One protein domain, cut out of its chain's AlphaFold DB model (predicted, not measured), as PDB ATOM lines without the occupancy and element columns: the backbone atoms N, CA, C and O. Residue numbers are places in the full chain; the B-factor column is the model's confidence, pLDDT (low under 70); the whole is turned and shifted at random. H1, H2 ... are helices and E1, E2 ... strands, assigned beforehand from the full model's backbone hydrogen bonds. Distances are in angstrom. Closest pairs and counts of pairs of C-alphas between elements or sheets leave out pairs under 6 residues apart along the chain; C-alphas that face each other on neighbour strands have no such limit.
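What this domain is: This is residues 35 to 250 of the 577 residues of an uncharacterized protein of candidate division TA06 bacterium (UniProt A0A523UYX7). Four small twisted sheets fan out like the blades of an open propeller, in the order E1 to E4, E13 to E17, E9 to E12 and E5 to E8, with E1, E13, E9 and E5 on the inner side. The ring is open between E1 and E5, where residues 80 to 94 link the two end blades; short H1 packs on the sheet E1 to E4. The 216 printed residues hold 17 named strands and one named helix, H1, between E4 and E5; each sheet is antiparallel, its strands side by side in chain order. The class is mostly strand, with under half of the residues in named elements; the whole is compact, with a radius of gyration of the C-alphas of 17.4 A and spans of 55 by 39 by 34 A.

How they stand to each other: Strands E1, residues 35 to 39, E2, 43 to 48, E3, 58 to 62, and E4, 68 to 71, form a meander, each strand the antiparallel neighbour of the one before. In its hairpin E1 and E2, N 38 and O 45 are 2.8 A apart. H1, residues 73 to 79, is on this sheet at a height of 8.7 A, with every O i to N i+4 pair within hydrogen-bond range. E5, 95 to 97, E6, 102 to 107, E7, 120 to 125, and E8, 131 to 134, form the second meander; N 105 and O 122 of the hairpin E6 and E7 are 2.9 A apart. The third is E9, 144 to 150, E10, 153 to 158, E11, 172 to 176, and E12, 182 to 186; the closest C-alphas of E6 and E9, Ala 106 and Ile 144, are 6.3 A apart. The fourth is E13, 198 to 203, E14, 210 to 214, E15, 217 to 221, E16, 227 to 237, and E17, 244 to 249. It is face to face with the first and third sheets, a stack of three sheets: the closest C-alphas of E1 and E13, Gly 35 and Trp 199, are 4.7 A apart, and those of E9 and E13, Gly 146 and Ala 200, 6.0 A. Pairing along E16 is staggered: residues 227 to 232 pair with E15, with N 218 and O 231 at 2.8 A, and 232 to 237 with E17, with N 234 and O 247 at 2.9 A.

Where its parts are: E1 begins at C-alpha 35, (43.807, 22.151, -29.037). E16 is 29.2 A long, E7 16.8 A and E2 16.7 A. E17 ends at C-alpha 249, (25.747, 26.649, -33.305).

The domain as a whole: The C-alphas of Arg 128 and Glu 240, the two farthest apart, are 59.2 A apart. The printed part has no cut; its long links are H1 to E5, E6 to E7, E10 to E11 and E12 to E13. Residues 50 to 54, 83 to 93 and 161 to 168 have pLDDT under 70.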
ATOM      1  N   GLY A  35      42.757  21.594 -29.912       88.44
ATOM      2  CA  GLY A  35      43.807  22.151 -29.037       88.44
ATOM      3  C   GLY A  35      44.973  22.810 -29.748       88.44
ATOM      4  O   GLY A  35      45.990  23.059 -29.114       88.44
ATOM      5  N   GLU A  36      44.814  23.126 -31.027       89.88
ATOM      6  CA  GLU A  36      45.692  24.044 -31.748       89.88
ATOM      7  C   GLU A  36      44.819  24.956 -32.617       89.88
ATOM      8  O   GLU A  36      43.815  24.507 -33.187       89.88
ATOM      9  N   ILE A  37      45.187  26.238 -32.687       92.94
ATOM     10  CA  ILE A  37      44.477  27.276 -33.441       92.94
ATOM     11  C   ILE A  37      45.486  27.952 -34.366       92.94
ATOM     12  O   ILE A  37      46.504  28.453 -33.903       92.94
ATOM     13  N   ARG A  38      45.189  28.003 -35.666       93.81
ATOM     14  CA  ARG A  38      46.008  28.683 -36.677       93.81
ATOM     15  C   ARG A  38      45.230  29.790 -37.359       93.81
ATOM     16  O   ARG A  38      44.003  29.752 -37.443       93.81
ATOM     17  N   PHE A  39      45.950  30.762 -37.904       94.00
ATOM     18  CA  PHE A  39      45.340  31.915 -38.554       94.00
ATOM     19  C   PHE A  39      45.837  32.087 -39.981       94.00
ATOM     20  O   PHE A  39      47.035  32.010 -40.248       94.00
ATOM     21  N   SER A  40      44.904  32.389 -40.879       94.81
ATOM     22  CA  SER A  40      45.184  32.937 -42.200       94.81
ATOM     23  C   SER A  40      44.416  34.248 -42.376       94.81
ATOM     24  O   SER A  40      43.570  34.638 -41.555       94.81
ATOM     25  N   GLU A  41      44.675  34.930 -43.490       93.25
ATOM     26  CA  GLU A  41      43.911  36.117 -43.870       93.25
ATOM     27  C   GLU A  41      42.421  35.828 -44.078       93.25
ATOM     28  O   GLU A  41      41.578  36.694 -43.817       93.25
ATOM     29  N   LYS A  42      42.081  34.622 -44.537       96.19
ATOM     30  CA  LYS A  42      40.723  34.259 -44.958       96.19
ATOM     31  C   LYS A  42      39.977  33.430 -43.919       96.19
ATOM     32  O   LYS A  42      38.746  33.428 -43.931       96.19
ATOM     33  N   ALA A  43      40.684  32.758 -43.014       97.38
ATOM     34  CA  ALA A  43      40.082  31.783 -42.119       97.38
ATOM     35  C   ALA A  43      40.811  31.642 -40.772       97.38
ATOM     36  O   ALA A  43      41.911  32.158 -40.561       97.38
ATOM     37  N   VAL A  44      40.158  30.930 -39.853       97.44
ATOM     38  CA  VAL A  44      40.741  30.409 -38.611       97.44
ATOM     39  C   VAL A  44      40.735  28.886 -38.696       97.44
ATOM     40  O   VAL A  44      39.696  28.288 -38.970       97.44
ATOM     41  N   GLY A  45      41.892  28.270 -38.503       96.81
ATOM     42  CA  GLY A  45      42.086  26.828 -38.555       96.81
ATOM     43  C   GLY A  45      42.133  26.224 -37.158       96.81
ATOM     44  O   GLY A  45      42.680  26.831 -36.242       96.81
ATOM     45  N   PHE A  46      41.596  25.018 -36.995       95.38
ATOM     46  CA  PHE A  46      41.612  24.275 -35.737       95.38
ATOM     47  C   PHE A  46      42.085  22.845 -35.969       95.38
ATOM     48  O   PHE A  46      41.602  22.176 -36.888       95.38
ATOM     49  N   LEU A  47      42.983  22.355 -35.115       91.94
ATOM     50  CA  LEU A  47      43.454  20.974 -35.166       91.94
ATOM     51  C   LEU A  47      43.102  20.249 -33.875       91.94
ATOM     52  O   LEU A  47      43.179  20.796 -32.771       91.94
ATOM     53  N   THR A  48      42.736  18.979 -34.008       89.31
ATOM     54  CA  THR A  48      42.471  18.145 -32.838       89.31
ATOM     55  C   THR A  48      43.761  17.732 -32.146       89.31
ATOM     56  O   THR A  48      44.674  17.225 -32.806       89.31
ATOM     57  N   VAL A  49      43.802  17.822 -30.816       78.25
ATOM     58  CA  VAL A  49      44.826  17.129 -30.028       78.25
ATOM     59  C   VAL A  49      44.503  15.647 -30.063       78.25
ATOM     60  O   VAL A  49      43.377  15.239 -29.800       78.25
ATOM     61  N   VAL A  50      45.489  14.831 -30.416       59.12
ATOM     62  CA  VAL A  50      45.339  13.379 -30.513       59.12
ATOM     63  C   VAL A  50      45.491  12.774 -29.109       59.12
ATOM     64  O   VAL A  50      46.629  12.645 -28.646       59.12
ATOM     65  N   PRO A  51      44.424  12.318 -28.413       53.62
ATOM     66  CA  PRO A  51      44.602  11.161 -27.546       53.62
ATOM     67  C   PRO A  51      45.043   9.994 -28.450       53.62
ATOM     68  O   PRO A  51      44.619   9.954 -29.603       53.62
ATOM     69  N   PRO A  52      45.889   9.058 -27.983       48.16
ATOM     70  CA  PRO A  52      46.731   8.159 -28.801       48.16
ATOM     71  C   PRO A  52      46.026   7.182 -29.775       48.16
ATOM     72  O   PRO A  52      46.647   6.226 -30.230       48.16
ATOM     73  N   VAL A  53      44.744   7.376 -30.083       49.78
ATOM     74  CA  VAL A  53      43.849   6.399 -30.703       49.78
ATOM     75  C   VAL A  53      43.014   6.976 -31.863       49.78
ATOM     76  O   VAL A  53      42.515   6.200 -32.668       49.78
ATOM     77  N   ALA A  54      42.865   8.300 -31.997       64.38
ATOM     78  CA  ALA A  54      42.064   8.906 -33.071       64.38
ATOM     79  C   ALA A  54      42.941   9.583 -34.142       64.38
ATOM     80  O   ALA A  54      43.959  10.184 -33.795       64.38
ATOM     81  N   PRO A  55      42.570   9.517 -35.438       71.94
ATOM     82  CA  PRO A  55      43.242  10.301 -36.469       71.94
ATOM     83  C   PRO A  55      43.067  11.800 -36.195       71.94
ATOM     84  O   PRO A  55      42.020  12.230 -35.710       71.94
ATOM     85  N   GLN A  56      44.097  12.585 -36.512       85.75
ATOM     86  CA  GLN A  56      44.034  14.041 -36.435       85.75
ATOM     87  C   GLN A  56      42.995  14.564 -37.435       85.75
ATOM     88  O   GLN A  56      42.974  14.130 -38.587       85.75
ATOM     89  N   ARG A  57      42.137  15.480 -36.984       90.50
ATOM     90  CA  ARG A  57      41.128  16.158 -37.805       90.50
ATOM     91  C   ARG A  57      41.444  17.645 -37.888       90.50
ATOM     92  O   ARG A  57      42.045  18.205 -36.965       90.50
ATOM     93  N   PHE A  58      41.017  18.257 -38.985       94.94
ATOM     94  CA  PHE A  58      41.330  19.634 -39.341       94.94
ATOM     95  C   PHE A  58      40.038  20.372 -39.665       94.94
ATOM     96  O   PHE A  58      39.250  19.910 -40.486       94.94
ATOM     97  N   PHE A  59      39.817  21.516 -39.030       97.31
ATOM     98  CA  PHE A  59      38.609  22.312 -39.219       97.31
ATOM     99  C   PHE A  59      38.955  23.740 -39.608       97.31
ATOM    100  O   PHE A  59      39.976  24.280 -39.178       97.31
ATOM    101  N   VAL A  60      38.084  24.360 -40.394       97.88
ATOM    102  CA  VAL A  60      38.237  25.728 -40.890       97.88
ATOM    103  C   VAL A  60      36.972  26.512 -40.583       97.88
ATOM    104  O   VAL A  60      35.875  26.052 -40.880       97.88
ATOM    105  N   LEU A  61      37.138  27.704 -40.010       97.81
ATOM    106  CA  LEU A  61      36.111  28.736 -39.907       97.81
ATOM    107  C   LEU A  61      36.437  29.864 -40.891       97.81
ATOM    108  O   LEU A  61      37.350  30.661 -40.656       97.81
ATOM    109  N   GLU A  62      35.696  29.935 -41.996       97.25
ATOM    110  CA  GLU A  62      35.833  31.006 -42.990       97.25
ATOM    111  C   GLU A  62      35.389  32.350 -42.405       97.25
ATOM    112  O   GLU A  62      34.274  32.472 -41.900       97.25
ATOM    113  N   ARG A  63      36.216  33.393 -42.529       94.31
ATOM    114  CA  ARG A  63      35.912  34.716 -41.955       94.31
ATOM    115  C   ARG A  63      34.771  35.429 -42.674       94.31
ATOM    116  O   ARG A  63      33.933  36.031 -42.017       94.31
ATOM    117  N   GLU A  64      34.741  35.376 -44.007       93.06
ATOM    118  CA  GLU A  64      33.732  36.093 -44.803       93.06
ATOM    119  C   GLU A  64      32.345  35.464 -44.680       93.06
ATOM    120  O   GLU A  64      31.351  36.172 -44.548       93.06
ATOM    121  N   LYS A  65      32.278  34.129 -44.723       93.44
ATOM    122  CA  LYS A  65      31.004  33.399 -44.709       93.44
ATOM    123  C   LYS A  65      30.572  32.941 -43.318       93.44
ATOM    124  O   LYS A  65      29.433  32.517 -43.161       93.44
ATOM    125  N   GLY A  66      31.475  32.958 -42.335       93.06
ATOM    126  CA  GLY A  66      31.250  32.327 -41.031       93.06
ATOM    127  C   GLY A  66      31.064  30.808 -41.119       93.06
ATOM    128  O   GLY A  66      30.455  30.216 -40.233       93.06
ATOM    129  N   LEU A  67      31.529  30.174 -42.202       95.38
ATOM    130  CA  LEU A  67      31.300  28.756 -42.466       95.38
ATOM    131  C   LEU A  67      32.338  27.905 -41.733       95.38
ATOM    132  O   LEU A  67      33.526  27.985 -42.043       95.38
ATOM    133  N   PHE A  68      31.877  27.066 -40.806       96.69
ATOM    134  CA  PHE A  68      32.695  26.051 -40.146       96.69
ATOM    135  C   PHE A  68      32.551  24.702 -40.849       96.69
ATOM    136  O   PHE A  68      31.428  24.228 -41.029       96.69
ATOM    137  N   HIS A  69      33.663  24.075 -41.222       95.69
ATOM    138  CA  HIS A  69      33.658  22.754 -41.850       95.69
ATOM    139  C   HIS A  69      34.981  22.008 -41.634       95.69
ATOM    140  O   HIS A  69      36.010  22.606 -41.317       95.69
ATOM    141  N   GLU A  70      34.944  20.686 -41.785       95.19
ATOM    142  CA  GLU A  70      36.133  19.830 -41.775       95.19
ATOM    143  C   GLU A  70      36.812  19.836 -43.151       95.19
ATOM    144  O   GLU A  70      36.141  19.871 -44.183       95.19
ATOM    145  N   VAL A  71      38.142  19.785 -43.161       96.19
ATOM    146  CA  VAL A  71      38.969  19.713 -44.372       96.19
ATOM    147  C   VAL A  71      40.003  18.596 -44.240       96.19
ATOM    148  O   VAL A  71      40.320  18.141 -43.139       96.19
ATOM    149  N   ASP A  72      40.559  18.148 -45.363       94.75
ATOM    150  CA  ASP A  72      41.695  17.229 -45.334       94.75
ATOM    151  C   ASP A  72      43.001  17.939 -44.918       94.75
ATOM    152  O   ASP A  72      43.119  19.168 -44.940       94.75
ATOM    153  N   SER A  73      44.012  17.144 -44.554       93.31
ATOM    154  CA  SER A  73      45.308  17.659 -44.100       93.31
ATOM    155  C   SER A  73      46.032  18.509 -45.148       93.31
ATOM    156  O   SER A  73      46.724  19.447 -44.766       93.31
ATOM    157  N   ALA A  74      45.926  18.185 -46.441       94.38
ATOM    158  CA  ALA A  74      46.636  18.908 -47.494       94.38
ATOM    159  C   ALA A  74      46.001  20.284 -47.728       94.38
ATOM    160  O   ALA A  74      46.709  21.290 -47.782       94.38
ATOM    161  N   SER A  75      44.669  20.328 -47.777       95.88
ATOM    162  CA  SER A  75      43.874  21.554 -47.829       95.88
ATOM    163  C   SER A  75      44.186  22.448 -46.626       95.88
ATOM    164  O   SER A  75      44.507  23.624 -46.804       95.88
ATOM    165  N   PHE A  76      44.215  21.881 -45.416       95.19
ATOM    166  CA  PHE A  76      44.573  22.622 -44.207       95.19
ATOM    167  C   PHE A  76      45.996  23.196 -44.265       95.19
ATOM    168  O   PHE A  76      46.183  24.394 -44.064       95.19
ATOM    169  N   SER A  77      47.002  22.375 -44.585       93.19
ATOM    170  CA  SER A  77      48.399  22.824 -44.674       93.19
ATOM    171  C   SER A  77      48.632  23.874 -45.761       93.19
ATOM    172  O   SER A  77      49.541  24.690 -45.628       93.19
ATOM    173  N   SER A  78      47.830  23.867 -46.831       93.94
ATOM    174  CA  SER A  78      47.924  24.869 -47.897       93.94
ATOM    175  C   SER A  78      47.414  26.253 -47.477       93.94
ATOM    176  O   SER A  78      47.975  27.259 -47.905       93.94
ATOM    177  N   GLU A  79      46.388  26.308 -46.622       94.88
ATOM    178  CA  GLU A  79      45.791  27.558 -46.129       94.88
ATOM    179  C   GLU A  79      46.515  28.085 -44.878       94.88
ATOM    180  O   GLU A  79      46.640  29.297 -44.691       94.88
ATOM    181  N   PHE A  80      47.017  27.179 -44.033       93.31
ATOM    182  CA  PHE A  80      47.673  27.487 -42.764       93.31
ATOM    183  C   PHE A  80      49.116  26.959 -42.765       93.31
ATOM    184  O   PHE A  80      49.365  25.864 -42.235       93.31
ATOM    185  N   PRO A  81      50.079  27.712 -43.338       81.75
ATOM    186  CA  PRO A  81      51.487  27.342 -43.255       81.75
ATOM    187  C   PRO A  81      51.901  27.193 -41.786       81.75
ATOM    188  O   PRO A  81      51.315  27.826 -40.905       81.75
ATOM    189  N   GLU A  82      52.885  26.333 -41.514       73.12
ATOM    190  CA  GLU A  82      53.411  26.175 -40.156       73.12
ATOM    191  C   GLU A  82      53.860  27.539 -39.627       73.12
ATOM    192  O   GLU A  82      54.775  28.164 -40.162       73.12
ATOM    193  N   GLN A  83      53.164  28.023 -38.601       67.25
ATOM    194  CA  GLN A  83      53.596  29.187 -37.852       67.25
ATOM    195  C   GLN A  83      54.630  28.726 -36.830       67.25
ATOM    196  O   GLN A  83      54.456  27.694 -36.179       67.25
ATOM    197  N   GLU A  84      55.692  29.512 -36.658       59.06
ATOM    198  CA  GLU A  84      56.495  29.467 -35.439       59.06
ATOM    199  C   GLU A  84      55.624  30.015 -34.301       59.06
ATOM    200  O   GLU A  84      55.771  31.172 -33.913       59.06
ATOM    201  N   ASP A  85      54.641  29.246 -33.825       56.06
ATOM    202  CA  ASP A  85      53.782  29.724 -32.747       56.06
ATOM    203  C   ASP A  85      54.455  29.468 -31.397       56.06
ATOM    204  O   ASP A  85      54.704  28.343 -30.951       56.06
ATOM    205  N   THR A  86      54.830  30.569 -30.759       57.19
ATOM    206  CA  THR A  86      55.808  30.613 -29.678       57.19
ATOM    207  C   THR A  86      55.127  30.576 -28.319       57.19
ATOM    208  O   THR A  86      55.394  31.465 -27.525       57.19
ATOM    209  N   CYS A  87      54.181  29.670 -28.054       64.88
ATOM    210  CA  CYS A  87      53.703  29.364 -26.687       64.88
ATOM    211  C   CYS A  87      52.998  28.004 -26.615       64.88
ATOM    212  O   CYS A  87      52.269  27.761 -25.667       64.88
ATOM    213  N   GLU A  88      53.169  27.084 -27.568       62.31
ATOM    214  CA  GLU A  88      52.582  25.739 -27.461       62.31
ATOM    215  C   GLU A  88      53.447  24.785 -26.640       62.31
ATOM    216  O   GLU A  88      54.680  24.851 -26.705       62.31
ATOM    217  N   PRO A  89      52.833  23.887 -25.849       58.00
ATOM    218  CA  PRO A  89      53.601  22.852 -25.205       58.00
ATOM    219  C   PRO A  89      54.037  21.832 -26.265       58.00
ATOM    220  O   PRO A  89      53.206  21.385 -27.062       58.00
ATOM    221  N   PRO A  90      55.308  21.386 -26.280       52.91
ATOM    222  CA  PRO A  90      55.691  20.216 -27.058       52.91
ATOM    223  C   PRO A  90      54.737  19.057 -26.749       52.91
ATOM    224  O   PRO A  90      54.323  18.892 -25.599       52.91
ATOM    225  N   LYS A  91      54.387  18.229 -27.742       53.47
ATOM    226  CA  LYS A  91      53.484  17.080 -27.541       53.47
ATOM    227  C   LYS A  91      53.916  16.268 -26.304       53.47
ATOM    228  O   LYS A  91      55.005  15.698 -26.304       53.47
ATOM    229  N   ARG A  92      53.036  16.176 -25.290       52.41
ATOM    230  CA  ARG A  92      53.237  15.514 -23.971       52.41
ATOM    231  C   ARG A  92      54.092  16.269 -22.940       52.41
ATOM    232  O   ARG A  92      54.480  15.679 -21.935       52.41
ATOM    233  N   SER A  93      54.376  17.543 -23.166       59.97
ATOM    234  CA  SER A  93      55.034  18.422 -22.203       59.97
ATOM    235  C   SER A  93      54.000  19.256 -21.450       59.97
ATOM    236  O   SER A  93      52.987  19.652 -22.016       59.97
ATOM    237  N   THR A  94      54.276  19.566 -20.189       72.00
ATOM    238  CA  THR A  94      53.573  20.613 -19.437       72.00
ATOM    239  C   THR A  94      54.338  21.932 -19.477       72.00
ATOM    240  O   THR A  94      54.173  22.749 -18.582       72.00
ATOM    241  N   ALA A  95      55.233  22.117 -20.454       79.12
ATOM    242  CA  ALA A  95      56.065  23.304 -20.590       79.12
ATOM    243  C   ALA A  95      55.739  24.068 -21.879       79.12
ATOM    244  O   ALA A  95      55.866  23.499 -22.956       79.12
ATOM    245  N   TRP A  96      55.379  25.342 -21.767       82.44
ATOM    246  CA  TRP A  96      55.014  26.267 -22.840       82.44
ATOM    247  C   TRP A  96      56.131  27.301 -23.032       82.44
ATOM    248  O   TRP A  96      56.441  28.050 -22.108       82.44
ATOM    249  N   LEU A  97      56.755  27.353 -24.209       80.62
ATOM    250  CA  LEU A  97      57.776  28.361 -24.531       80.62
ATOM    251  C   LEU A  97      57.104  29.611 -25.086       80.62
ATOM    252  O   LEU A  97      56.702  29.542 -26.234       80.62
ATOM    253  N   CYS A  98      57.017  30.709 -24.332       82.06
ATOM    254  CA  CYS A  98      56.195  31.877 -24.665       82.06
ATOM    255  C   CYS A  98      56.977  33.045 -25.323       82.06
ATOM    256  O   CYS A  98      58.212  33.080 -25.308       82.06
ATOM    257  N   THR A  99      56.263  34.019 -25.908       79.56
ATOM    258  CA  THR A  99      56.828  35.164 -26.666       79.56
ATOM    259  C   THR A  99      57.787  36.041 -25.858       79.56
ATOM    260  O   THR A  99      58.675  36.680 -26.419       79.56
ATOM    261  N   ASP A 100      57.663  36.044 -24.532       80.44
ATOM    262  CA  ASP A 100      58.549  36.752 -23.606       80.44
ATOM    263  C   ASP A 100      59.901  36.037 -23.389       80.44
ATOM    264  O   ASP A 100      60.675  36.418 -22.510       80.44
ATOM    265  N   ARG A 101      60.195  35.008 -24.200       82.94
ATOM    266  CA  ARG A 101      61.386  34.141 -24.137       82.94
ATOM    267  C   ARG A 101      61.516  33.390 -22.811       82.94
ATOM    268  O   ARG A 101      62.622  32.999 -22.428       82.94
ATOM    269  N   ASN A 102      60.399  33.171 -22.121       86.44
ATOM    270  CA  ASN A 102      60.337  32.317 -20.946       86.44
ATOM    271  C   ASN A 102      59.623  31.007 -21.260       86.44
ATOM    272  O   ASN A 102      58.720  30.937 -22.091       86.44
ATOM    273  N   ILE A 103      60.022  29.961 -20.547       87.62
ATOM    274  CA  ILE A 103      59.303  28.698 -20.493       87.62
ATOM    275  C   ILE A 103      58.425  28.724 -19.250       87.62
ATOM    276  O   ILE A 103      58.923  28.869 -18.134       87.62
ATOM    277  N   TYR A 104      57.128  28.557 -19.438       89.88
ATOM    278  CA  TYR A 104      56.179  28.321 -18.363       89.88
ATOM    279  C   TYR A 104      55.971  26.830 -18.211       89.88
ATOM    280  O   TYR A 104      55.894  26.143 -19.218       89.88
ATOM    281  N   PHE A 105      55.852  26.309 -16.996       87.88
ATOM    282  CA  PHE A 105      55.401  24.934 -16.812       87.88
ATOM    283  C   PHE A 105      54.516  24.780 -15.591       87.88
ATOM    284  O   PHE A 105      54.730  25.432 -14.572       87.88
ATOM    285  N   ALA A 106      53.513  23.918 -15.709       87.38
ATOM    286  CA  ALA A 106      52.511  23.707 -14.679       87.38
ATOM    287  C   ALA A 106      52.470  22.236 -14.278       87.38
ATOM    288  O   ALA A 106      52.402  21.341 -15.122       87.38
ATOM    289  N   GLU A 107      52.506  21.977 -12.977       86.44
ATOM    290  CA  GLU A 107      52.195  20.649 -12.459       86.44
ATOM    291  C   GLU A 107      50.678  20.457 -12.368       86.44
ATOM    292  O   GLU A 107      49.992  21.371 -11.911       86.44
ATOM    293  N   PRO A 108      50.134  19.290 -12.760       83.62
ATOM    294  CA  PRO A 108      48.709  19.034 -12.615       83.62
ATOM    295  C   PRO A 108      48.321  18.878 -11.138       83.62
ATOM    296  O   PRO A 108      49.042  18.251 -10.352       83.62
ATOM    297  N   ALA A 109      47.157  19.414 -10.781       85.31
ATOM    298  CA  ALA A 109      46.498  19.176  -9.504       85.31
ATOM    299  C   ALA A 109      45.738  17.836  -9.503       85.31
ATOM    300  O   ALA A 109      45.213  17.406 -10.529       85.31
ATOM    301  N   TYR A 110      45.646  17.211  -8.329       82.69
ATOM    302  CA  TYR A 110      44.798  16.056  -8.033       82.69
ATOM    303  C   TYR A 110      44.335  16.119  -6.568       82.69
ATOM    304  O   TYR A 110      45.066  15.725  -5.653       82.69
ATOM    305  N   CYS A 111      43.123  16.634  -6.354       80.75
ATOM    306  CA  CYS A 111      42.488  16.762  -5.033       80.75
ATOM    307  C   CYS A 111      41.321  15.780  -4.805       80.75
ATOM    308  O   CYS A 111      40.539  15.939  -3.867       80.75
ATOM    309  N   SER A 112      41.167  14.783  -5.679       77.00
ATOM    310  CA  SER A 112      40.102  13.776  -5.605       77.00
ATOM    311  C   SER A 112      40.579  12.503  -4.908       77.00
ATOM    312  O   SER A 112      41.774  12.269  -4.769       77.00
ATOM    313  N   GLU A 113      39.640  11.659  -4.468       77.00
ATOM    314  CA  GLU A 113      39.920  10.313  -3.927       77.00
ATOM    315  C   GLU A 113      40.925  10.291  -2.753       77.00
ATOM    316  O   GLU A 113      41.715   9.363  -2.596       77.00
ATOM    317  N   GLY A 114      40.914  11.336  -1.918       77.12
ATOM    318  CA  GLY A 114      41.867  11.491  -0.811       77.12
ATOM    319  C   GLY A 114      43.257  11.979  -1.241       77.12
ATOM    320  O   GLY A 114      44.135  12.138  -0.392       77.12
ATOM    321  N   GLY A 115      43.457  12.247  -2.532       77.12
ATOM    322  CA  GLY A 115      44.593  12.993  -3.054       77.12
ATOM    323  C   GLY A 115      44.558  14.453  -2.602       77.12
ATOM    324  O   GLY A 115      43.496  15.036  -2.409       77.12
ATOM    325  N   ASN A 116      45.739  15.040  -2.413       83.88
ATOM    326  CA  ASN A 116      45.900  16.447  -2.044       83.88
ATOM    327  C   ASN A 116      47.120  17.048  -2.756       83.88
ATOM    328  O   ASN A 116      48.030  17.609  -2.138       83.88
ATOM    329  N   ARG A 117      47.199  16.819  -4.068       85.50
ATOM    330  CA  ARG A 117      48.240  17.381  -4.924       85.50
ATOM    331  C   ARG A 117      47.726  18.695  -5.495       85.50
ATOM    332  O   ARG A 117      46.769  18.690  -6.258       85.50
ATOM    333  N   HIS A 118      48.376  19.798  -5.151       88.69
ATOM    334  CA  HIS A 118      48.035  21.107  -5.700       88.69
ATOM    335  C   HIS A 118      48.843  21.413  -6.958       88.69
ATOM    336  O   HIS A 118      49.992  20.968  -7.062       88.69
ATOM    337  N   HIS A 119      48.283  22.197  -7.882       89.50
ATOM    338  CA  HIS A 119      49.064  22.685  -9.017       89.50
ATOM    339  C   HIS A 119      50.128  23.680  -8.554       89.50
ATOM    340  O   HIS A 119      50.037  24.314  -7.496       89.50
ATOM    341  N   ILE A 120      51.168  23.810  -9.372       89.88
ATOM    342  CA  ILE A 120      52.194  24.837  -9.214       89.88
ATOM    343  C   ILE A 120      52.568  25.335 -10.602       89.88
ATOM    344  O   ILE A 120      52.951  24.527 -11.452       89.88
ATOM    345  N   LEU A 121      52.486  26.650 -10.812       92.25
ATOM    346  CA  LEU A 121      53.001  27.312 -12.002       92.25
ATOM    347  C   LEU A 121      54.441  27.784 -11.786       92.25
ATOM    348  O   LEU A 121      54.779  28.417 -10.783       92.25
ATOM    349  N   TRP A 122      55.281  27.521 -12.772       92.06
ATOM    350  CA  TRP A 122      56.676  27.923 -12.808       92.06
ATOM    351  C   TRP A 122      56.973  28.712 -14.082       92.06
ATOM    352  O   TRP A 122      56.364  28.480 -15.125       92.06
ATOM    353  N   LYS A 123      57.943  29.620 -13.994       91.94
ATOM    354  CA  LYS A 123      58.492  30.422 -15.089       91.94
ATOM    355  C   LYS A 123      60.006  30.294 -15.084       91.94
ATOM    356  O   LYS A 123      60.641  30.507 -14.057       91.94
ATOM    357  N   MET A 124      60.599  29.995 -16.227       89.50
ATOM    358  CA  MET A 124      62.040  29.872 -16.389       89.50
ATOM    359  C   MET A 124      62.498  30.723 -17.567       89.50
ATOM    360  O   MET A 124      62.090  30.490 -18.703       89.50
ATOM    361  N   ALA A 125      63.377  31.684 -17.300       86.62
ATOM    362  CA  ALA A 125      64.025  32.448 -18.356       86.62
ATOM    363  C   ALA A 125      65.083  31.586 -19.052       86.62
ATOM    364  O   ALA A 125      65.886  30.925 -18.383       86.62
ATOM    365  N   LEU A 126      65.080  31.583 -20.390       79.88
ATOM    366  CA  LEU A 126      65.985  30.755 -21.199       79.88
ATOM    367  C   LEU A 126      67.471  31.042 -20.934       79.88
ATOM    368  O   LEU A 126      68.305  30.156 -21.074       79.88
ATOM    369  N   ASP A 127      67.797  32.274 -20.552       81.81
ATOM    370  CA  ASP A 127      69.155  32.750 -20.284       81.81
ATOM    371  C   ASP A 127      69.660  32.403 -18.873       81.81
ATOM    372  O   ASP A 127      70.868  32.314 -18.659       81.81
ATOM    373  N   ARG A 128      68.757  32.198 -17.904       77.88
ATOM    374  CA  ARG A 128      69.107  31.961 -16.491       77.88
ATOM    375  C   ARG A 128      68.980  30.504 -16.061       77.88
ATOM    376  O   ARG A 128      69.636  30.113 -15.101       77.88
ATOM    377  N   GLY A 129      68.127  29.717 -16.719       77.94
ATOM    378  CA  GLY A 129      67.958  28.278 -16.468       77.94
ATOM    379  C   GLY A 129      67.414  27.883 -15.086       77.94
ATOM    380  O   GLY A 129      67.318  26.695 -14.795       77.94
ATOM    381  N   VAL A 130      67.053  28.843 -14.224       85.31
ATOM    382  CA  VAL A 130      66.476  28.577 -12.896       85.31
ATOM    383  C   VAL A 130      64.967  28.836 -12.935       85.31
ATOM    384  O   VAL A 130      64.564  29.967 -13.222       85.31
ATOM    385  N   PRO A 131      64.123  27.831 -12.647       87.94
ATOM    386  CA  PRO A 131      62.683  28.020 -12.583       87.94
ATOM    387  C   PRO A 131      62.282  28.797 -11.325       87.94
ATOM    388  O   PRO A 131      62.713  28.497 -10.213       87.94
ATOM    389  N   LEU A 132      61.416  29.788 -11.507       90.19
ATOM    390  CA  LEU A 132      60.815  30.600 -10.460       90.19
ATOM    391  C   LEU A 132      59.338  30.257 -10.349       90.19
ATOM    392  O   LEU A 132      58.627  30.209 -11.351       90.19
ATOM    393  N   LYS A 133      58.867  30.031  -9.125       90.88
ATOM    394  CA  LYS A 133      57.442  29.828  -8.878       90.88
ATOM    395  C   LYS A 133      56.693  31.125  -9.180       90.88
ATOM    396  O   LYS A 133      57.053  32.179  -8.660       90.88
ATOM    397  N   VAL A 134      55.655  31.029 -10.000       91.31
ATOM    398  CA  VAL A 134      54.754  32.137 -10.319       91.31
ATOM    399  C   VAL A 134      53.567  32.057  -9.373       91.31
ATOM    400  O   VAL A 134      53.040  30.975  -9.120       91.31
ATOM    401  N   GLN A 135      53.160  33.195  -8.820       90.31
ATOM    402  CA  GLN A 135      51.875  33.277  -8.145       90.31
ATOM    403  C   GLN A 135      50.779  33.380  -9.202       90.31
ATOM    404  O   GLN A 135      50.834  34.241 -10.081       90.31
ATOM    405  N   ASP A 136      49.788  32.507  -9.101       93.75
ATOM    406  CA  ASP A 136      48.627  32.510  -9.973       93.75
ATOM    407  C   ASP A 136      47.324  32.516  -9.166       93.75
ATOM    408  O   ASP A 136      47.317  32.294  -7.950       93.75
ATOM    409  N   HIS A 137      46.231  32.844  -9.853       95.19
ATOM    410  CA  HIS A 137      44.888  32.945  -9.275       95.19
ATOM    411  C   HIS A 137      44.000  31.736  -9.592       95.19
ATOM    412  O   HIS A 137      42.781  31.858  -9.454       95.19
ATOM    413  N   VAL A 138      44.574  30.621 -10.059       92.00
ATOM    414  CA  VAL A 138      43.851  29.361 -10.290       92.00
ATOM    415  C   VAL A 138      43.637  28.676  -8.943       92.00
ATOM    416  O   VAL A 138      44.527  28.701  -8.083       92.00
ATOM    417  N   ASP A 139      42.460  28.091  -8.714       89.88
ATOM    418  CA  ASP A 139      42.243  27.292  -7.503       89.88
ATOM    419  C   ASP A 139      43.289  26.167  -7.420       89.88
ATOM    420  O   ASP A 139      43.579  25.485  -8.402       89.88
ATOM    421  N   ARG A 140      43.864  25.962  -6.228       88.38
ATOM    422  CA  ARG A 140      44.950  24.998  -5.978       88.38
ATOM    423  C   ARG A 140      44.603  23.565  -6.368       88.38
ATOM    424  O   ARG A 140      45.510  22.760  -6.573       88.38
ATOM    425  N   CYS A 141      43.321  23.232  -6.404       86.06
ATOM    426  CA  CYS A 141      42.824  21.919  -6.779       86.06
ATOM    427  C   CYS A 141      42.491  21.784  -8.266       86.06
ATOM    428  O   CYS A 141      42.042  20.717  -8.692       86.06
ATOM    429  N   LEU A 142      42.753  22.821  -9.062       87.12
ATOM    430  CA  LEU A 142      42.565  22.828 -10.505       87.12
ATOM    431  C   LEU A 142      43.903  22.827 -11.232       87.12
ATOM    432  O   LEU A 142      44.914  23.314 -10.749       87.12
ATOM    433  N   SER A 143      43.913  22.234 -12.420       87.81
ATOM    434  CA  SER A 143      45.107  22.219 -13.266       87.81
ATOM    435  C   SER A 143      45.079  23.363 -14.268       87.81
ATOM    436  O   SER A 143      44.009  23.768 -14.716       87.81
ATOM    437  N   ILE A 144      46.259  23.820 -14.676       89.81
ATOM    438  CA  ILE A 144      46.421  24.731 -15.812       89.81
ATOM    439  C   ILE A 144      46.487  23.888 -17.087       89.81
ATOM    440  O   ILE A 144      47.336  23.003 -17.212       89.81
ATOM    441  N   SER A 145      45.571  24.149 -18.013       87.06
ATOM    442  CA  SER A 145      45.391  23.402 -19.263       87.06
ATOM    443  C   SER A 145      46.015  24.103 -20.470       87.06
ATOM    444  O   SER A 145      46.401  23.450 -21.437       87.06
ATOM    445  N   GLY A 146      46.163  25.427 -20.399       88.75
ATOM    446  CA  GLY A 146      46.742  26.242 -21.456       88.75
ATOM    447  C   GLY A 146      47.325  27.536 -20.909       88.75
ATOM    448  O   GLY A 146      46.840  28.077 -19.919       88.75
ATOM    449  N   ILE A 147      48.374  28.031 -21.559       91.00
ATOM    450  CA  ILE A 147      49.049  29.278 -21.194       91.00
ATOM    451  C   ILE A 147      49.242  30.125 -22.450       91.00
ATOM    452  O   ILE A 147      49.689  29.619 -23.484       91.00
ATOM    453  N   ARG A 148      48.919  31.417 -22.360       91.88
ATOM    454  CA  ARG A 148      49.240  32.424 -23.379       91.88
ATOM    455  C   ARG A 148      49.597  33.765 -22.762       91.88
ATOM    456  O   ARG A 148      49.109  34.114 -21.695       91.88
ATOM    457  N   ILE A 149      50.416  34.536 -23.475       91.88
ATOM    458  CA  ILE A 149      50.685  35.939 -23.158       91.88
ATOM    459  C   ILE A 149      50.010  36.799 -24.222       91.88
ATOM    460  O   ILE A 149      50.335  36.691 -25.402       91.88
ATOM    461  N   ILE A 150      49.067  37.644 -23.806       90.94
ATOM    462  CA  ILE A 150      48.303  38.526 -24.695       90.94
ATOM    463  C   ILE A 150      48.265  39.915 -24.069       90.94
ATOM    464  O   ILE A 150      47.801  40.081 -22.941       90.94
ATOM    465  N   SER A 151      48.764  40.912 -24.804       89.06
ATOM    466  CA  SER A 151      48.748  42.326 -24.394       89.06
ATOM    467  C   SER A 151      49.329  42.577 -22.991       89.06
ATOM    468  O   SER A 151      48.772  43.352 -22.223       89.06
ATOM    469  N   GLY A 152      50.432  41.901 -22.643       90.94
ATOM    470  CA  GLY A 152      51.086  42.041 -21.332       90.94
ATOM    471  C   GLY A 152      50.402  41.294 -20.182       90.94
ATOM    472  O   GLY A 152      50.813  41.429 -19.035       90.94
ATOM    473  N   ASN A 153      49.386  40.478 -20.472       95.25
ATOM    474  CA  ASN A 153      48.695  39.655 -19.485       95.25
ATOM    475  C   ASN A 153      48.972  38.169 -19.713       95.25
ATOM    476  O   ASN A 153      49.079  37.712 -20.852       95.25
ATOM    477  N   LEU A 154      49.034  37.415 -18.621       94.69
ATOM    478  CA  LEU A 154      49.089  35.962 -18.602       94.69
ATOM    479  C   LEU A 154      47.663  35.399 -18.586       94.69
ATOM    480  O   LEU A 154      46.910  35.620 -17.639       94.69
ATOM    481  N   TRP A 155      47.313  34.679 -19.645       96.12
ATOM    482  CA  TRP A 155      46.041  33.987 -19.826       96.12
ATOM    483  C   TRP A 155      46.236  32.512 -19.499       96.12
ATOM    484  O   TRP A 155      47.020  31.823 -20.157       96.12
ATOM    485  N   LEU A 156      45.523  32.040 -18.485       94.75
ATOM    486  CA  LEU A 156      45.583  30.676 -17.983       94.75
ATOM    487  C   LEU A 156      44.252  29.986 -18.275       94.75
ATOM    488  O   LEU A 156      43.223  30.339 -17.703       94.75
ATOM    489  N   GLY A 157      44.278  29.010 -19.177       93.44
ATOM    490  CA  GLY A 157      43.201  28.043 -19.326       93.44
ATOM    491  C   GLY A 157      43.248  27.041 -18.178       93.44
ATOM    492  O   GLY A 157      44.333  26.666 -17.725       93.44
ATOM    493  N   THR A 158      42.086  26.614 -17.695       90.31
ATOM    494  CA  THR A 158      41.986  25.693 -16.558       90.31
ATOM    495  C   THR A 158      41.433  24.320 -16.953       90.31
ATOM    496  O   THR A 158      40.840  24.154 -18.022       90.31
ATOM    497  N   ARG A 159      41.620  23.367 -16.022       77.88
ATOM    498  CA  ARG A 159      41.136  21.972 -15.954       77.88
ATOM    499  C   ARG A 159      42.052  20.906 -16.575       77.88
ATOM    500  O   ARG A 159      42.578  21.034 -17.669       77.88
ATOM    501  N   TYR A 160      42.242  19.798 -15.855       72.12
ATOM    502  CA  TYR A 160      43.066  18.676 -16.317       72.12
ATOM    503  C   TYR A 160      42.351  17.888 -17.424       72.12
ATOM    504  O   TYR A 160      41.186  17.528 -17.271       72.12
ATOM    505  N   SER A 161      43.055  17.575 -18.515       62.94
ATOM    506  CA  SER A 161      42.514  16.822 -19.658       62.94
ATOM    507  C   SER A 161      42.649  15.297 -19.536       62.94
ATOM    508  O   SER A 161      42.184  14.570 -20.412       62.94
ATOM    509  N   GLY A 162      43.309  14.794 -18.486       58.09
ATOM    510  CA  GLY A 162      43.720  13.389 -18.394       58.09
ATOM    511  C   GLY A 162      42.813  12.466 -17.580       58.09
ATOM    512  O   GLY A 162      43.139  11.287 -17.462       58.09
ATOM    513  N   GLU A 163      41.697  12.951 -17.030       53.94
ATOM    514  CA  GLU A 163      40.757  12.119 -16.271       53.94
ATOM    515  C   GLU A 163      39.319  12.287 -16.756       53.94
ATOM    516  O   GLU A 163      38.805  13.397 -16.916       53.94
ATOM    517  N   TYR A 164      38.634  11.156 -16.933       49.59
ATOM    518  CA  TYR A 164      37.183  11.146 -17.016       49.59
ATOM    519  C   TYR A 164      36.668  11.597 -15.635       49.59
ATOM    520  O   TYR A 164      36.743  10.854 -14.668       49.59
ATOM    521  N   GLY A 165      36.161  12.822 -15.501       46.28
ATOM    522  CA  GLY A 165      35.634  13.371 -14.243       46.28
ATOM    523  C   GLY A 165      34.843  14.665 -14.452       46.28
ATOM    524  O   GLY A 165      35.192  15.426 -15.362       46.28
ATOM    525  N   TYR A 166      33.805  14.945 -13.644       45.44
ATOM    526  CA  TYR A 166      33.379  16.338 -13.460       45.44
ATOM    527  C   TYR A 166      34.445  16.954 -12.567       45.44
ATOM    528  O   TYR A 166      34.405  16.841 -11.345       45.44
ATOM    529  N   TYR A 167      35.459  17.510 -13.211       59.06
ATOM    530  CA  TYR A 167      36.391  18.413 -12.574       59.06
ATOM    531  C   TYR A 167      35.869  19.809 -12.875       59.06
ATOM    532  O   TYR A 167      35.754  20.131 -14.059       59.06
ATOM    533  N   PRO A 168      35.492  20.615 -11.871       65.69
ATOM    534  CA  PRO A 168      35.128  21.995 -12.141       65.69
ATOM    535  C   PRO A 168      36.308  22.662 -12.858       65.69
ATOM    536  O   PRO A 168      37.456  22.484 -12.471       65.69
ATOM    537  N   GLY A 169      36.045  23.342 -13.966       75.31
ATOM    538  CA  GLY A 169      37.005  24.244 -14.589       75.31
ATOM    539  C   GLY A 169      36.536  25.664 -14.331       75.31
ATOM    540  O   GLY A 169      35.338  25.925 -14.402       75.31
ATOM    541  N   GLU A 170      37.456  26.575 -14.041       87.94
ATOM    542  CA  GLU A 170      37.146  28.003 -13.884       87.94
ATOM    543  C   GLU A 170      37.100  28.730 -15.240       87.94
ATOM    544  O   GLU A 170      36.931  29.946 -15.290       87.94
ATOM    545  N   GLY A 171      37.268  28.004 -16.352       93.50
ATOM    546  CA  GLY A 171      37.427  28.589 -17.675       93.50
ATOM    547  C   GLY A 171      38.804  29.233 -17.809       93.50
ATOM    548  O   GLY A 171      39.821  28.531 -17.771       93.50
ATOM    549  N   ILE A 172      38.834  30.556 -17.972       96.25
ATOM    550  CA  ILE A 172      40.049  31.344 -18.197       96.25
ATOM    551  C   ILE A 172      40.280  32.313 -17.043       96.25
ATOM    552  O   ILE A 172      39.385  33.050 -16.620       96.25
ATOM    553  N   ILE A 173      41.531  32.380 -16.605       96.44
ATOM    554  CA  ILE A 173      42.011  33.336 -15.616       96.44
ATOM    555  C   ILE A 173      43.035  34.243 -16.282       96.44
ATOM    556  O   ILE A 173      44.023  33.767 -16.839       96.44
ATOM    557  N   VAL A 174      42.799  35.552 -16.225       97.00
ATOM    558  CA  VAL A 174      43.699  36.556 -16.797       97.00
ATOM    559  C   VAL A 174      44.327  37.351 -15.667       97.00
ATOM    560  O   VAL A 174      43.617  37.946 -14.856       97.00
ATOM    561  N   GLN A 175      45.654  37.392 -15.627       96.94
ATOM    562  CA  GLN A 175      46.411  38.167 -14.646       96.94
ATOM    563  C   GLN A 175      47.492  39.011 -15.316       96.94
ATOM    564  O   GLN A 175      48.026  38.640 -16.360       96.94
ATOM    565  N   SER A 176      47.831  40.139 -14.703       95.31
ATOM    566  CA  SER A 176      48.926  40.998 -15.151       95.31
ATOM    567  C   SER A 176      50.244  40.231 -15.089       95.31
ATOM    568  O   SER A 176      50.553  39.599 -14.075       95.31
ATOM    569  N   LEU A 177      51.030  40.278 -16.165       91.25
ATOM    570  CA  LEU A 177      52.340  39.630 -16.190       91.25
ATOM    571  C   LEU A 177      53.339  40.333 -15.259       91.25
ATOM    572  O   LEU A 177      54.197  39.671 -14.675       91.25
ATOM    573  N   ASP A 178      53.202  41.653 -15.117       90.44
ATOM    574  CA  ASP A 178      54.130  42.502 -14.369       90.44
ATOM    575  C   ASP A 178      53.816  42.518 -12.869       90.44
ATOM    576  O   ASP A 178      54.721  42.424 -12.041       90.44
ATOM    577  N   THR A 179      52.533  42.638 -12.510       93.38
ATOM    578  CA  THR A 179      52.100  42.781 -11.107       93.38
ATOM    579  C   THR A 179      51.580  41.482 -10.500       93.38
ATOM    580  O   THR A 179      51.509  41.366  -9.279       93.38
ATOM    581  N   GLY A 180      51.204  40.497 -11.322       93.62
ATOM    582  CA  GLY A 180      50.525  39.281 -10.864       93.62
ATOM    583  C   GLY A 180      49.095  39.521 -10.369       93.62
ATOM    584  O   GLY A 180      48.464  38.601  -9.851       93.62
ATOM    585  N   GLU A 181      48.564  40.738 -10.499       96.69
ATOM    586  CA  GLU A 181      47.197  41.061 -10.093       96.69
ATOM    587  C   GLU A 181      46.179  40.419 -11.037       96.69
ATOM    588  O   GLU A 181      46.386  40.345 -12.250       96.69
ATOM    589  N   LEU A 182      45.062  39.959 -10.471       96.88
ATOM    590  CA  LEU A 182      43.950  39.418 -11.240       96.88
ATOM    591  C   LEU A 182      43.322  40.535 -12.082       96.88
ATOM    592  O   LEU A 182      42.869  41.540 -11.540       96.88
ATOM    593  N   VAL A 183      43.261  40.330 -13.396       96.44
ATOM    594  CA  VAL A 183      42.610  41.251 -14.337       96.44
ATOM    595  C   VAL A 183      41.142  40.875 -14.489       96.44
ATOM    596  O   VAL A 183      40.266  41.708 -14.277       96.44
ATOM    597  N   CYS A 184      40.855  39.618 -14.841       95.62
ATOM    598  CA  CYS A 184      39.485  39.115 -14.943       95.62
ATOM    599  C   CYS A 184      39.411  37.581 -14.884       95.62
ATOM    600  O   CYS A 184      40.421  36.880 -15.011       95.62
ATOM    601  N   ARG A 185      38.186  37.077 -14.700       95.56
ATOM    602  CA  ARG A 185      37.814  35.664 -14.840       95.56
ATOM    603  C   ARG A 185      36.754  35.537 -15.920       95.56
ATOM    604  O   ARG A 185      35.854  36.373 -15.985       95.56
ATOM    605  N   ILE A 186      36.874  34.511 -16.750       95.75
ATOM    606  CA  ILE A 186      35.954  34.246 -17.852       95.75
ATOM    607  C   ILE A 186      35.526  32.791 -17.733       95.75
ATOM    608  O   ILE A 186      36.299  31.887 -18.046       95.75
ATOM    609  N   ASP A 187      34.307  32.578 -17.256       93.44
ATOM    610  CA  ASP A 187      33.750  31.257 -16.984       93.44
ATOM    611  C   ASP A 187      32.553  30.949 -17.904       93.44
ATOM    612  O   ASP A 187      32.083  31.793 -18.676       93.44
ATOM    613  N   ALA A 188      32.083  29.703 -17.849       90.38
ATOM    614  CA  ALA A 188      30.925  29.273 -18.623       90.38
ATOM    615  C   ALA A 188      29.597  29.778 -18.034       90.38
ATOM    616  O   ALA A 188      28.693  30.143 -18.780       90.38
ATOM    617  N   GLU A 189      29.487  29.822 -16.703       87.19
ATOM    618  CA  GLU A 189      28.235  30.116 -15.993       87.19
ATOM    619  C   GLU A 189      27.814  31.592 -16.097       87.19
ATOM    620  O   GLU A 189      26.639  31.891 -16.304       87.19
ATOM    621  N   HIS A 190      28.769  32.516 -16.004       86.06
ATOM    622  CA  HIS A 190      28.543  33.961 -15.974       86.06
ATOM    623  C   HIS A 190      29.166  34.680 -17.177       86.06
ATOM    624  O   HIS A 190      28.650  35.708 -17.618       86.06
ATOM    625  N   GLY A 191      30.283  34.166 -17.701       83.56
ATOM    626  CA  GLY A 191      31.051  34.788 -18.781       83.56
ATOM    627  C   GLY A 191      30.555  34.463 -20.192       83.56
ATOM    628  O   GLY A 191      30.893  35.192 -21.123       83.56
ATOM    629  N   GLY A 192      29.750  33.406 -20.359       90.00
ATOM    630  CA  GLY A 192      29.274  32.927 -21.665       90.00
ATOM    631  C   GLY A 192      30.298  32.080 -22.429       90.00
ATOM    632  O   GLY A 192      30.159  31.893 -23.645       90.00
ATOM    633  N   LEU A 193      31.341  31.602 -21.739       94.50
ATOM    634  CA  LEU A 193      32.322  30.683 -22.305       94.50
ATOM    635  C   LEU A 193      31.626  29.356 -22.634       94.50
ATOM    636  O   LEU A 193      30.827  28.857 -21.847       94.50
ATOM    637  N   THR A 194      31.927  28.752 -23.782       94.00
ATOM    638  CA  THR A 194      31.237  27.512 -24.184       94.00
ATOM    639  C   THR A 194      31.486  26.331 -23.235       94.00
ATOM    640  O   THR A 194      30.687  25.407 -23.228       94.00
ATOM    641  N   GLY A 195      32.553  26.336 -22.429       91.06
ATOM    642  CA  GLY A 195      32.885  25.250 -21.500       91.06
ATOM    643  C   GLY A 195      33.967  25.637 -20.489       91.06
ATOM    644  O   GLY A 195      34.577  26.696 -20.619       91.06
ATOM    645  N   GLY A 196      34.182  24.809 -19.463       89.12
ATOM    646  CA  GLY A 196      35.133  25.086 -18.378       89.12
ATOM    647  C   GLY A 196      36.529  24.491 -18.593       89.12
ATOM    648  O   GLY A 196      37.474  24.927 -17.940       89.12
ATOM    649  N   LEU A 197      36.671  23.500 -19.483       87.81
ATOM    650  CA  LEU A 197      37.955  22.949 -19.919       87.81
ATOM    651  C   LEU A 197      38.465  23.742 -21.115       87.81
ATOM    652  O   LEU A 197      37.880  23.683 -22.189       87.81
ATOM    653  N   VAL A 198      39.594  24.427 -20.966       91.12
ATOM    654  CA  VAL A 198      40.198  25.174 -22.076       91.12
ATOM    655  C   VAL A 198      41.228  24.302 -22.792       91.12
ATOM    656  O   VAL A 198      42.190  23.858 -22.169       91.12
ATOM    657  N   TRP A 199      41.056  24.070 -24.094       88.00
ATOM    658  CA  TRP A 199      42.001  23.286 -24.900       88.00
ATOM    659  C   TRP A 199      43.121  24.139 -25.488       88.00
ATOM    660  O   TRP A 199      44.282  23.745 -25.430       88.00
ATOM    661  N   ALA A 200      42.779  25.299 -26.048       90.94
ATOM    662  CA  ALA A 200      43.742  26.229 -26.620       90.94
ATOM    663  C   ALA A 200      43.269  27.676 -26.511       90.94
ATOM    664  O   ALA A 200      42.075  27.974 -26.485       90.94
ATOM    665  N   ILE A 201      44.246  28.577 -26.470       93.38
ATOM    666  CA  ILE A 201      44.078  30.028 -26.495       93.38
ATOM    667  C   ILE A 201      45.055  30.533 -27.556       93.38
ATOM    668  O   ILE A 201      46.211  30.112 -27.555       93.38
ATOM    669  N   ALA A 202      44.634  31.428 -28.443       92.69
ATOM    670  CA  ALA A 202      45.532  32.062 -29.404       92.69
ATOM    671  C   ALA A 202      45.038  33.465 -29.774       92.69
ATOM    672  O   ALA A 202      43.835  33.699 -29.848       92.69
ATOM    673  N   LEU A 203      45.953  34.410 -29.988       92.94
ATOM    674  CA  LEU A 203      45.599  35.771 -30.390       92.94
ATOM    675  C   LEU A 203      45.413  35.826 -31.906       92.94
ATOM    676  O   LEU A 203      46.348  35.543 -32.648       92.94
ATOM    677  N   ASP A 204      44.229  36.226 -32.361       93.88
ATOM    678  CA  ASP A 204      43.954  36.430 -33.779       93.88
ATOM    679  C   ASP A 204      44.650  37.718 -34.256       93.88
ATOM    680  O   ASP A 204      44.244  38.812 -33.846       93.88
ATOM    681  N   PRO A 205      45.672  37.645 -35.131       91.75
ATOM    682  CA  PRO A 205      46.429  38.823 -35.550       91.75
ATOM    683  C   PRO A 205      45.575  39.829 -36.334       91.75
ATOM    684  O   PRO A 205      45.915  41.008 -36.393       91.75
ATOM    685  N   LYS A 206      44.455  39.386 -36.922       93.44
ATOM    686  CA  LYS A 206      43.593  40.230 -37.754       93.44
ATOM    687  C   LYS A 206      42.599  41.043 -36.934       93.44
ATOM    688  O   LYS A 206      42.367  42.210 -37.234       93.44
ATOM    689  N   THR A 207      41.989  40.429 -35.921       93.94
ATOM    690  CA  THR A 207      40.968  41.091 -35.087       93.94
ATOM    691  C   THR A 207      41.522  41.596 -33.761       93.94
ATOM    692  O   THR A 207      40.852  42.377 -33.092       93.94
ATOM    693  N   SER A 208      42.731  41.168 -33.376       94.19
ATOM    694  CA  SER A 208      43.307  41.366 -32.039       94.19
ATOM    695  C   SER A 208      42.446  40.800 -30.898       94.19
ATOM    696  O   SER A 208      42.662  41.138 -29.736       94.19
ATOM    697  N   ASN A 209      41.495  39.916 -31.211       96.56
ATOM    698  CA  ASN A 209      40.733  39.155 -30.227       96.56
ATOM    699  C   ASN A 209      41.412  37.803 -29.987       96.56
ATOM    700  O   ASN A 209      41.987  37.208 -30.896       96.56
ATOM    701  N   ALA A 210      41.315  37.278 -28.773       96.19
ATOM    702  CA  ALA A 210      41.690  35.904 -28.489       96.19
ATOM    703  C   ALA A 210      40.635  34.938 -29.052       96.19
ATOM    704  O   ALA A 210      39.432  35.116 -28.847       96.19
ATOM    705  N   ARG A 211      41.085  33.884 -29.731       96.62
ATOM    706  CA  ARG A 211      40.304  32.677 -29.998       96.62
ATOM    707  C   ARG A 211      40.582  31.665 -28.903       96.62
ATOM    708  O   ARG A 211      41.741  31.415 -28.576       96.62
ATOM    709  N   VAL A 212      39.521  31.085 -28.358       96.06
ATOM    710  CA  VAL A 212      39.619  30.076 -27.302       96.06
ATOM    711  C   VAL A 212      38.766  28.876 -27.648       96.06
ATOM    712  O   VAL A 212      37.588  29.026 -27.959       96.06
ATOM    713  N   THR A 213      39.340  27.687 -27.561       95.25
ATOM    714  CA  THR A 213      38.616  26.426 -27.709       95.25
ATOM    715  C   THR A 213      38.403  25.777 -26.348       95.25
ATOM    716  O   THR A 213      39.275  25.811 -25.479       95.25
ATOM    717  N   THR A 214      37.232  25.175 -26.161       93.12
ATOM    718  CA  THR A 214      36.841  24.463 -24.940       93.12
ATOM    719  C   THR A 214      36.294  23.078 -25.266       93.12
ATOM    720  O   THR A 214      36.197  22.711 -26.439       93.12
ATOM    721  N   GLU A 215      35.909  22.294 -24.259       87.75
ATOM    722  CA  GLU A 215      35.288  20.981 -24.460       87.75
ATOM    723  C   GLU A 215      34.003  21.017 -25.296       87.75
ATOM    724  O   GLU A 215      33.686  20.042 -25.973       87.75
ATOM    725  N   TRP A 216      33.306  22.152 -25.310       91.38
ATOM    726  CA  TRP A 216      32.032  22.309 -26.007       91.38
ATOM    727  C   TRP A 216      32.097  23.211 -27.232       91.38
ATOM    728  O   TRP A 216      31.130  23.242 -27.990       91.38
ATOM    729  N   GLY A 217      33.159  23.994 -27.444       94.94
ATOM    730  CA  GLY A 217      33.114  24.949 -28.546       94.94
ATOM    731  C   GLY A 217      34.291  25.888 -28.727       94.94
ATOM    732  O   GLY A 217      35.392  25.659 -28.237       94.94
ATOM    733  N   ILE A 218      34.024  26.956 -29.470       97.62
ATOM    734  CA  ILE A 218      34.963  28.007 -29.850       97.62
ATOM    735  C   ILE A 218      34.404  29.343 -29.356       97.62
ATOM    736  O   ILE A 218      33.218  29.620 -29.510       97.62
ATOM    737  N   ASN A 219      35.264  30.190 -28.806       98.12
ATOM    738  CA  ASN A 219      34.926  31.515 -28.308       98.12
ATOM    739  C   ASN A 219      35.839  32.559 -28.951       98.12
ATOM    740  O   ASN A 219      37.007  32.293 -29.250       98.12
ATOM    741  N   GLU A 220      35.303  33.757 -29.136       97.69
ATOM    742  CA  GLU A 220      36.040  34.962 -29.488       97.69
ATOM    743  C   GLU A 220      35.954  35.950 -28.335       97.69
ATOM    744  O   GLU A 220      34.862  36.332 -27.913       97.69
ATOM    745  N   ILE A 221      37.109  36.360 -27.826       97.88
ATOM    746  CA  ILE A 221      37.219  37.114 -26.585       97.88
ATOM    747  C   ILE A 221      38.090  38.340 -26.829       97.88
ATOM    748  O   ILE A 221      39.225  38.234 -27.287       97.88
ATOM    749  N   GLN A 222      37.575  39.522 -26.521       95.88
ATOM    750  CA  GLN A 222      38.366  40.747 -26.561       95.88
ATOM    751  C   GLN A 222      39.475  40.715 -25.496       95.88
ATOM    752  O   GLN A 222      39.293  40.088 -24.453       95.88
ATOM    753  N   PRO A 223      40.580  41.464 -25.666       91.56
ATOM    754  CA  PRO A 223      41.623  41.578 -24.641       91.56
ATOM    755  C   PRO A 223      41.123  42.061 -23.268       91.56
ATOM    756  O   PRO A 223      41.769  41.818 -22.257       91.56
ATOM    757  N   THR A 224      39.961  42.722 -23.228       91.75
ATOM    758  CA  THR A 224      39.262  43.149 -22.002       91.75
ATOM    759  C   THR A 224      38.595  42.002 -21.233       91.75
ATOM    760  O   THR A 224      38.064  42.234 -20.153       91.75
ATOM    761  N   GLY A 225      38.570  40.790 -21.794       93.81
ATOM    762  CA  GLY A 225      37.881  39.618 -21.250       93.81
ATOM    763  C   GLY A 225      36.420  39.479 -21.689       93.81
ATOM    764  O   GLY A 225      35.756  38.513 -21.323       93.81
ATOM    765  N   ARG A 226      35.898  40.409 -22.498       95.69
ATOM    766  CA  ARG A 226      34.525  40.333 -23.016       95.69
ATOM    767  C   ARG A 226      34.419  39.315 -24.151       95.69
ATOM    768  O   ARG A 226      35.071  39.479 -25.182       95.69
ATOM    769  N   ILE A 227      33.523  38.341 -24.013       96.69
ATOM    770  CA  ILE A 227      33.169  37.421 -25.100       96.69
ATOM    771  C   ILE A 227      32.300  38.150 -26.132       96.69
ATOM    772  O   ILE A 227      31.297  38.782 -25.791       96.69
ATOM    773  N   VAL A 228      32.714  38.097 -27.396       96.06
ATOM    774  CA  VAL A 228      32.016  38.716 -28.538       96.06
ATOM    775  C   VAL A 228      31.439  37.694 -29.514       96.06
ATOM    776  O   VAL A 228      30.632  38.062 -30.363       96.06
ATOM    777  N   GLY A 229      31.797  36.419 -29.368       95.81
ATOM    778  CA  GLY A 229      31.194  35.325 -30.119       95.81
ATOM    779  C   GLY A 229      31.431  33.981 -29.446       95.81
ATOM    780  O   GLY A 229      32.519  33.739 -28.927       95.81
ATOM    781  N   SER A 230      30.424  33.112 -29.504       96.94
ATOM    782  CA  SER A 230      30.477  31.739 -28.998       96.94
ATOM    783  C   SER A 230      29.870  30.806 -30.041       96.94
ATOM    784  O   SER A 230      28.822  31.100 -30.613       96.94
ATOM    785  N   LEU A 231      30.547  29.693 -30.307       97.19
ATOM    786  CA  LEU A 231      30.153  28.664 -31.262       97.19
ATOM    787  C   LEU A 231      30.262  27.298 -30.584       97.19
ATOM    788  O   LEU A 231      31.359  26.787 -30.371       97.19
ATOM    789  N   PHE A 232      29.124  26.703 -30.249       95.94
ATOM    790  CA  PHE A 232      29.012  25.373 -29.663       95.94
ATOM    791  C   PHE A 232      29.130  24.306 -30.743       95.94
ATOM    792  O   PHE A 232      28.384  24.321 -31.723       95.94
ATOM    793  N   LEU A 233      30.057  23.377 -30.549       95.00
ATOM    794  CA  LEU A 233      30.245  22.216 -31.399       95.00
ATOM    795  C   LEU A 233      29.171  21.176 -31.088       95.00
ATOM    796  O   LEU A 233      28.884  20.876 -29.931       95.00
ATOM    797  N   TYR A 234      28.615  20.581 -32.131       92.88
ATOM    798  CA  TYR A 234      27.749  19.417 -32.019       92.88
ATOM    799  C   TYR A 234      27.964  18.504 -33.224       92.88
ATOM    800  O   TYR A 234      28.336  18.954 -34.307       92.88
ATOM    801  N   GLU A 235      27.768  17.204 -33.033       90.44
ATOM    802  CA  GLU A 235      27.858  16.219 -34.112       90.44
ATOM    803  C   GLU A 235      26.455  15.904 -34.633       90.44
ATOM    804  O   GLU A 235      25.552  15.662 -33.836       90.44
ATOM    805  N   ASP A 236      26.250  15.903 -35.947       93.06
ATOM    806  CA  ASP A 236      24.977  15.522 -36.569       93.06
ATOM    807  C   ASP A 236      25.205  14.888 -37.946       93.06
ATOM    808  O   ASP A 236      26.333  14.796 -38.422       93.06
ATOM    809  N   PHE A 237      24.143  14.417 -38.592       93.75
ATOM    810  CA  PHE A 237      24.215  13.883 -39.944       93.75
ATOM    811  C   PHE A 237      24.168  14.985 -41.007       93.75
ATOM    812  O   PHE A 237      23.372  15.932 -40.949       93.75
ATOM    813  N   ASN A 238      24.970  14.818 -42.054       93.81
ATOM    814  CA  ASN A 238      24.715  15.431 -43.347       93.81
ATOM    815  C   ASN A 238      23.380  14.907 -43.898       93.81
ATOM    816  O   ASN A 238      23.199  13.698 -44.035       93.81
ATOM    817  N   GLY A 239      22.442  15.804 -44.209       90.00
ATOM    818  CA  GLY A 239      21.109  15.410 -44.676       90.00
ATOM    819  C   GLY A 239      21.104  14.732 -46.051       90.00
ATOM    820  O   GLY A 239      20.180  13.978 -46.347       90.00
ATOM    821  N   GLU A 240      22.128  14.975 -46.874       89.69
ATOM    822  CA  GLU A 240      22.259  14.418 -48.224       89.69
ATOM    823  C   GLU A 240      23.032  13.096 -48.218       89.69
ATOM    824  O   GLU A 240      22.586  12.117 -48.809       89.69
ATOM    825  N   THR A 241      24.176  13.046 -47.529       92.25
ATOM    826  CA  THR A 241      25.086  11.884 -47.563       92.25
ATOM    827  C   THR A 241      24.899  10.925 -46.384       92.25
ATOM    828  O   THR A 241      25.434   9.816 -46.385       92.25
ATOM    829  N   GLY A 242      24.187  11.347 -45.336       93.00
ATOM    830  CA  GLY A 242      24.089  10.610 -44.076       93.00
ATOM    831  C   GLY A 242      25.423  10.473 -43.336       93.00
ATOM    832  O   GLY A 242      25.491   9.724 -42.365       93.00
ATOM    833  N   ALA A 243      26.491  11.145 -43.780       94.12
ATOM    834  CA  ALA A 243      27.787  11.118 -43.112       94.12
ATOM    835  C   ALA A 243      27.737  11.925 -41.801       94.12
ATOM    836  O   ALA A 243      27.062  12.956 -41.752       94.12
ATOM    837  N   PRO A 244      28.421  11.487 -40.730       92.50
ATOM    838  CA  PRO A 244      28.522  12.271 -39.506       92.50
ATOM    839  C   PRO A 244      29.438  13.483 -39.715       92.50
ATOM    840  O   PRO A 244      30.550  13.353 -40.226       92.50
ATOM    841  N   GLU A 245      28.988  14.654 -39.278       93.44
ATOM    842  CA  GLU A 245      29.682  15.932 -39.408       93.44
ATOM    843  C   GLU A 245      29.707  16.670 -38.074       93.44
ATOM    844  O   GLU A 245      28.740  16.646 -37.311       93.44
ATOM    845  N   ILE A 246      30.803  17.383 -37.816       93.06
ATOM    846  CA  ILE A 246      30.862  18.344 -36.715       93.06
ATOM    847  C   ILE A 246      30.399  19.695 -37.240       93.06
ATOM    848  O   ILE A 246      30.930  20.207 -38.225       93.06
ATOM    849  N   ARG A 247      29.418  20.274 -36.558       94.81
ATOM    850  CA  ARG A 247      28.823  21.570 -36.868       94.81
ATOM    851  C   ARG A 247      28.963  22.509 -35.685       94.81
ATOM    852  O   ARG A 247      29.259  22.084 -34.572       94.81
ATOM    853  N   VAL A 248      28.727  23.789 -35.944       96.25
ATOM    854  CA  VAL A 248      28.706  24.837 -34.923       96.25
ATOM    855  C   VAL A 248      27.325  25.470 -34.814       96.25
ATOM    856  O   VAL A 248      26.592  25.559 -35.799       96.25
ATOM    857  N   SER A 249      26.975  25.918 -33.613       95.75
ATOM    858  CA  SER A 249      25.747  26.649 -33.305       95.75
ATOM    859  C   SER A 249      26.056  27.825 -32.376       95.75
ATOM    860  O   SER A 249      26.884  27.671 -31.481       95.75
ATOM    861  N   PRO A 250      25.410  28.995 -32.520       95.19
ATOM    862  CA  PRO A 250      25.597  30.108 -31.585       95.19
ATOM    863  C   PRO A 250      25.027  29.828 -30.182       95.19
ATOM    864  O   PRO A 250      25.302  30.573 -29.245       95.19
TER     865      PRO A 250